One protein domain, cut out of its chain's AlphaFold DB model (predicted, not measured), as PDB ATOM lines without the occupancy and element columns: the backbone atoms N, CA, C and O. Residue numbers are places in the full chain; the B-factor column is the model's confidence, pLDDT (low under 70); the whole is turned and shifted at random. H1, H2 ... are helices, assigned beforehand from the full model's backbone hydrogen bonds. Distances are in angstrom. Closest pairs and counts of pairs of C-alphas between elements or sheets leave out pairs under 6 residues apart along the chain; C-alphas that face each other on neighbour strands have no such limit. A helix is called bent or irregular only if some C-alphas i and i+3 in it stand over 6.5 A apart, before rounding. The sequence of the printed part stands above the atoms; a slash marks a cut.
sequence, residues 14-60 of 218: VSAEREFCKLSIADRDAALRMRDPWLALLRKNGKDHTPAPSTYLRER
ATOM      1  N   VAL A  14      50.270 -21.942 -19.959       83.38
ATOM      2  CA  VAL A  14      50.727 -22.536 -18.687       83.38
ATOM      3  C   VAL A  14      51.094 -21.475 -17.645       83.38
ATOM      4  O   VAL A  14      50.775 -21.603 -16.462       83.38
ATOM      5  N   SER A  15      51.734 -20.383 -18.069       83.62
ATOM      6  CA  SER A  15      52.064 -19.268 -17.175       83.62
ATOM      7  C   SER A  15      50.811 -18.560 -16.654       83.62
ATOM      8  O   SER A  15      50.753 -18.218 -15.478       83.62
ATOM      9  N   ALA A  16      49.795 -18.370 -17.495       85.25
ATOM     10  CA  ALA A  16      48.535 -17.750 -17.096       85.25
ATOM     11  C   ALA A  16      47.699 -18.678 -16.200       85.25
ATOM     12  O   ALA A  16      47.122 -18.214 -15.222       85.25
ATOM     13  N   GLU A  17      47.697 -19.985 -16.465       87.00
ATOM     14  CA  GLU A  17      47.064 -20.990 -15.598       87.00
ATOM     15  C   GLU A  17      47.691 -21.011 -14.203       87.00
ATOM     16  O   GLU A  17      46.981 -21.030 -13.196       87.00
ATOM     17  N   ARG A  18      49.024 -20.926 -14.124       89.19
ATOM     18  CA  ARG A  18      49.735 -20.842 -12.845       89.19
ATOM     19  C   ARG A  18      49.350 -19.591 -12.060       89.19
ATOM     20  O   ARG A  18      49.123 -19.699 -10.859       89.19
ATOM     21  N   GLU A  19      49.294 -18.423 -12.703       90.44
ATOM     22  CA  GLU A  19      48.864 -17.187 -12.029       90.44
ATOM     23  C   GLU A  19      47.385 -17.252 -11.620       90.44
ATOM     24  O   GLU A  19      47.040 -16.846 -10.514       90.44
ATOM     25  N   PHE A  20      46.521 -17.856 -12.440       87.56
ATOM     26  CA  PHE A  20      45.112 -18.058 -12.103       87.56
ATOM     27  C   PHE A  20      44.923 -18.924 -10.850       87.56
ATOM     28  O   PHE A  20      44.121 -18.602  -9.970       87.56
ATOM     29  N   CYS A  21      45.703 -20.000 -10.726       88.25
ATOM     30  CA  CYS A  21      45.655 -20.883  -9.565       88.25
ATOM     31  C   CYS A  21      46.089 -20.198  -8.258       88.25
ATOM     32  O   CYS A  21      45.679 -20.646  -7.188       88.25
ATOM     33  N   LYS A  22      46.856 -19.102  -8.315       91.19
ATOM     34  CA  LYS A  22      47.242 -18.327  -7.122       91.19
ATOM     35  C   LYS A  22      46.130 -17.411  -6.605       91.19
ATOM     36  O   LYS A  22      46.194 -16.984  -5.458       91.19
ATOM     37  N   LEU A  23      45.133 -17.096  -7.431       89.81
ATOM     38  CA  LEU A  23      44.018 -16.230  -7.049       89.81
ATOM     39  C   LEU A  23      43.013 -16.967  -6.153       89.81
ATOM     40  O   LEU A  23      42.802 -18.177  -6.304       89.81
ATOM     41  N   SER A  24      42.363 -16.217  -5.259       91.44
ATOM     42  CA  SER A  24      41.228 -16.701  -4.466       91.44
ATOM     43  C   SER A  24      40.010 -16.981  -5.357       91.44
ATOM     44  O   SER A  24      39.922 -16.477  -6.472       91.44
ATOM     45  N   ILE A  25      39.037 -17.763  -4.878       86.69
ATOM     46  CA  ILE A  25      37.818 -18.064  -5.654       86.69
ATOM     47  C   ILE A  25      37.079 -16.774  -6.055       86.69
ATOM     48  O   ILE A  25      36.672 -16.643  -7.206       86.69
ATOM     49  N   ALA A  26      36.972 -15.808  -5.138       81.12
ATOM     50  CA  ALA A  26      36.340 -14.516  -5.403       81.12
ATOM     51  C   ALA A  26      37.105 -13.698  -6.457       81.12
ATOM     52  O   ALA A  26      36.503 -13.132  -7.366       81.12
ATOM     53  N   ASP A  27      38.438 -13.691  -6.389       86.94
ATOM     54  CA  ASP A  27      39.273 -12.974  -7.359       86.94
ATOM     55  C   ASP A  27      39.238 -13.609  -8.744       86.94
ATOM     56  O   ASP A  27      39.267 -12.906  -9.750       86.94
ATOM     57  N   ARG A  28      39.162 -14.940  -8.812       88.69
ATOM     58  CA  ARG A  28      39.016 -15.664 -10.078       88.69
ATOM     59  C   ARG A  28      37.722 -15.277 -10.787       88.69
ATOM     60  O   ARG A  28      37.738 -15.040 -11.991       88.69
ATOM     61  N   ASP A  29      36.629 -15.197 -10.036       83.31
ATOM     62  CA  ASP A  29      35.319 -14.796 -10.546       83.31
ATOM     63  C   ASP A  29      35.303 -13.318 -10.980       83.31
ATOM     64  O   ASP A  29      34.835 -12.986 -12.071       83.31
ATOM     65  N   ALA A  30      35.916 -12.429 -10.191       84.31
ATOM     66  CA  ALA A  30      36.078 -11.023 -10.557       84.31
ATOM     67  C   ALA A  30      36.931 -10.838 -11.827       84.31
ATOM     68  O   ALA A  30      36.518 -10.128 -12.746       84.31
ATOM     69  N   ALA A  31      38.077 -11.518 -11.919       88.69
ATOM     70  CA  ALA A  31      38.956 -11.482 -13.087       88.69
ATOM     71  C   ALA A  31      38.261 -12.016 -14.349       88.69
ATOM     72  O   ALA A  31      38.453 -11.489 -15.442       88.69
ATOM     73  N   LEU A  32      37.422 -13.045 -14.207       87.88
ATOM     74  CA  LEU A  32      36.616 -13.580 -15.303       87.88
ATOM     75  C   LEU A  32      35.569 -12.586 -15.795       87.88
ATOM     76  O   LEU A  32      35.488 -12.326 -16.996       87.88
ATOM     77  N   ARG A  33      34.800 -12.008 -14.866       85.12
ATOM     78  CA  ARG A  33      33.750 -11.026 -15.168       85.12
ATOM     79  C   ARG A  33      34.307  -9.788 -15.866       85.12
ATOM     80  O   ARG A  33      33.693  -9.271 -16.795       85.12
ATOM     81  N   MET A  34      35.473  -9.320 -15.426       86.06
ATOM     82  CA  MET A  34      36.057  -8.057 -15.880       86.06
ATOM     83  C   MET A  34      36.998  -8.199 -17.082       86.06
ATOM     84  O   MET A  34      37.487  -7.184 -17.581       86.06
ATOM     85  N   ARG A  35      37.247  -9.418 -17.576       87.44
ATOM     86  CA  ARG A  35      38.152  -9.677 -18.710       87.44
ATOM     87  C   ARG A  35      37.746  -8.905 -19.963       87.44
ATOM     88  O   ARG A  35      38.540  -8.140 -20.508       87.44
ATOM     89  N   ASP A  36      36.516  -9.111 -20.419       85.56
ATOM     90  CA  ASP A  36      36.041  -8.554 -21.689       85.56
ATOM     91  C   ASP A  36      35.829  -7.029 -21.618       85.56
ATOM     92  O   ASP A  36      36.295  -6.337 -22.531       85.56
ATOM     93  N   PRO A  37      35.256  -6.464 -20.529       84.94
ATOM     94  CA  PRO A  37      35.215  -5.014 -20.320       84.94
ATOM     95  C   PRO A  37      36.597  -4.351 -20.334       84.94
ATOM     96  O   PRO A  37      36.784  -3.306 -20.961       84.94
ATOM     97  N   TRP A  38      37.588  -4.973 -19.694       86.06
ATOM     98  CA  TRP A  38      38.950  -4.446 -19.652       86.06
ATOM     99  C   TRP A  38      39.634  -4.482 -21.028       86.06
ATOM    100  O   TRP A  38      40.244  -3.493 -21.444       86.06
ATOM    101  N   LEU A  39      39.465  -5.566 -21.796       86.06
ATOM    102  CA  LEU A  39      39.961  -5.645 -23.178       86.06
ATOM    103  C   LEU A  39      39.297  -4.602 -24.093       86.06
ATOM    104  O   LEU A  39      39.963  -4.016 -24.950       86.06
ATOM    105  N   ALA A  40      37.999  -4.340 -23.917       84.38
ATOM    106  CA  ALA A  40      37.291  -3.297 -24.655       84.38
ATOM    107  C   ALA A  40      37.808  -1.888 -24.311       84.38
ATOM    108  O   ALA A  40      37.996  -1.069 -25.214       84.38
ATOM    109  N   LEU A  41      38.107  -1.621 -23.033       83.31
ATOM    110  CA  LEU A  41      38.694  -0.353 -22.591       83.31
ATOM    111  C   LEU A  41      40.062  -0.101 -23.245       83.31
ATOM    112  O   LEU A  41      40.318   1.005 -23.721       83.31
ATOM    113  N   LEU A  42      40.928  -1.118 -23.310       84.00
ATOM    114  CA  LEU A  42      42.243  -0.993 -23.950       84.00
ATOM    115  C   LEU A  42      42.137  -0.612 -25.430       84.00
ATOM    116  O   LEU A  42      42.853   0.286 -25.877       84.00
ATOM    117  N   ARG A  43      41.209  -1.245 -26.161       80.81
ATOM    118  CA  ARG A  43      40.932  -0.922 -27.570       80.81
ATOM    119  C   ARG A  43      40.424   0.511 -27.728       80.81
ATOM    120  O   ARG A  43      40.893   1.226 -28.607       80.81
ATOM    121  N   LYS A  44      39.506   0.954 -26.857       78.31
ATOM    122  CA  LYS A  44      38.957   2.323 -26.875       78.31
ATOM    123  C   LYS A  44      40.025   3.387 -26.607       78.31
ATOM    124  O   LYS A  44      39.977   4.457 -27.202       78.31
ATOM    125  N   ASN A  45      40.992   3.084 -25.746       76.56
ATOM    126  CA  ASN A  45      42.082   3.996 -25.397       76.56
ATOM    127  C   ASN A  45      43.237   3.991 -26.418       76.56
ATOM    128  O   ASN A  45      44.276   4.587 -26.145       76.56
ATOM    129  N   GLY A  46      43.081   3.311 -27.560       69.31
ATOM    130  CA  GLY A  46      44.074   3.300 -28.636       69.31
ATOM    131  C   GLY A  46      45.396   2.630 -28.258       69.31
ATOM    132  O   GLY A  46      46.432   2.977 -28.813       69.31
ATOM    133  N   LYS A  47      45.400   1.708 -27.283       68.25
ATOM    134  CA  LYS A  47      46.615   0.953 -26.950       68.25
ATOM    135  C   LYS A  47      46.813  -0.177 -27.960       68.25
ATOM    136  O   LYS A  47      46.033  -1.124 -27.982       68.25
ATOM    137  N   ASP A  48      47.904  -0.105 -28.719       61.81
ATOM    138  CA  ASP A  48      48.257  -1.099 -29.746       61.81
ATOM    139  C   ASP A  48      48.700  -2.454 -29.164       61.81
ATOM    140  O   ASP A  48      48.606  -3.486 -29.827       61.81
ATOM    141  N   HIS A  49      49.147  -2.484 -27.904       75.38
ATOM    142  CA  HIS A  49      49.564  -3.712 -27.228       75.38
ATOM    143  C   HIS A  49      48.537  -4.146 -26.174       75.38
ATOM    144  O   HIS A  49      48.311  -3.461 -25.177       75.38
ATOM    145  N   THR A  50      47.987  -5.353 -26.347       81.12
ATOM    146  CA  THR A  50      47.204  -6.052 -25.311       81.12
ATOM    147  C   THR A  50      48.144  -6.842 -24.394       81.12
ATOM    148  O   THR A  50      48.847  -7.716 -24.903       81.12
ATOM    149  N   PRO A  51      48.216  -6.561 -23.079       85.69
ATOM    150  CA  PRO A  51      49.071  -7.312 -22.161       85.69
ATOM    151  C   PRO A  51      48.784  -8.817 -22.188       85.69
ATOM    152  O   PRO A  51      47.664  -9.245 -22.471       85.69
ATOM    153  N   ALA A  52      49.794  -9.624 -21.864       88.12
ATOM    154  CA  ALA A  52      49.649 -11.072 -21.789       88.12
ATOM    155  C   ALA A  52      48.620 -11.477 -20.712       88.12
ATOM    156  O   ALA A  52      48.526 -10.815 -19.672       88.12
ATOM    157  N   PRO A  53      47.913 -12.609 -20.879       88.50
ATOM    158  CA  PRO A  53      46.935 -13.074 -19.897       88.50
ATOM    159  C   PRO A  53      47.552 -13.347 -18.519       88.50
ATOM    160  O   PRO A  53      46.917 -13.119 -17.495       88.50
ATOM    161  N   SER A  54      48.814 -13.779 -18.460       88.75
ATOM    162  CA  SER A  54      49.538 -13.930 -17.192       88.75
ATOM    163  C   SER A  54      49.793 -12.593 -16.495       88.75
ATOM    164  O   SER A  54      49.755 -12.540 -15.272       88.75
ATOM    165  N   THR A  55      50.040 -11.521 -17.255       90.06
ATOM    166  CA  THR A  55      50.241 -10.167 -16.717       90.06
ATOM    167  C   THR A  55      48.931  -9.617 -16.168       90.06
ATOM    168  O   THR A  55      48.902  -9.154 -15.034       90.06
ATOM    169  N   TYR A  56      47.831  -9.782 -16.911       90.25
ATOM    170  CA  TYR A  56      46.487  -9.435 -16.446       90.25
ATOM    171  C   TYR A  56      46.144 -10.076 -15.095       90.25
ATOM    172  O   TYR A  56      45.627  -9.403 -14.205       90.25
ATOM    173  N   LEU A  57      46.485 -11.361 -14.933       92.25
ATOM    174  CA  LEU A  57      46.228 -12.126 -13.713       92.25
ATOM    175  C   LEU A  57      47.153 -11.769 -12.554       92.25
ATOM    176  O   LEU A  57      46.691 -11.615 -11.425       92.25
ATOM    177  N   ARG A  58      48.448 -11.622 -12.832       92.00
ATOM    178  CA  ARG A  58      49.463 -11.319 -11.819       92.00
ATOM    179  C   ARG A  58      49.307  -9.915 -11.245       92.00
ATOM    180  O   ARG A  58      49.430  -9.744 -10.040       92.00
ATOM    181  N   GLU A  59      49.064  -8.931 -12.105       91.44
ATOM    182  CA  GLU A  59      48.982  -7.516 -11.719       91.44
ATOM    183  C   GLU A  59      47.563  -7.082 -11.343       91.44
ATOM    184  O   GLU A  59      47.335  -5.908 -11.071       91.44
ATOM    185  N   ARG A  60      46.604  -8.016 -11.328       91.19
ATOM    186  CA  ARG A  60      45.208  -7.757 -10.956       91.19
ATOM    187  C   ARG A  60      44.592  -6.593 -11.731       91.19
ATOM    188  O   ARG A  60      43.876  -5.761 -11.185       91.19
TER     189      ARG A  60
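What this domain is: This is residues 14 to 60 of the 218 residues of an uncharacterized protein of Rhizobium leguminosarum bv. viciae (UniProt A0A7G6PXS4). A long bent helix, H2, makes one side, and two short helices, H1 and H3, sit side by side near its first arm, H2a. Arm H2b reaches away, and residues 43 to 49 stick out. The printed part has 47 residues, with three named helices, H1, H2 and H3 in chain order, that hold 35 of them, and no named strand; the class is all helix, and the whole is only just compact, close to loose, with a radius of gyration of the C-alphas of 11.2 A and spans of 31 by 19 by 14 A.

How they stand to each other: Start at H2, residues 25 to 44, one helix by its hydrogen bonds but bent: C-alphas 33 and 36 are 7.3 A apart. Its arms, H2a, residues 25 to 33, and H2b, residues 36 to 44, stand at a steep tilt of 43 degrees. H2a is close but not clearly touching to H1, residues 14 to 22, and H3, residues 53 to 58; the closest C-alphas are Phe 20 and Arg 28, 6.9 A, and Ala 31 and Leu 57, 7.3 A. H1 and H3 touch at a shallow tilt of 31 degrees, the same way; their closest C-alphas, Ala 16 and Ser 54, are 4.0 A apart. H2b is apart from both. In H1, H2a, H2b and H3 every O i to N i+4 pair is within hydrogen-bond range.

Where its parts are: Find C-alpha 14 at (50.727, -22.536, -18.687); H1 runs 12.8 A from there. H2a measures 12.5 A and H2b 12.4 A. H3 runs 8.6 A to C-alpha 58 at (49.463, -11.319, -11.819).

The domain as a whole: The farthest C-alphas, Ile 25 and Gly 46, are 32.0 A apart. The printed part has no cut and no long link. Residues 46 to 48 have pLDDT under 70.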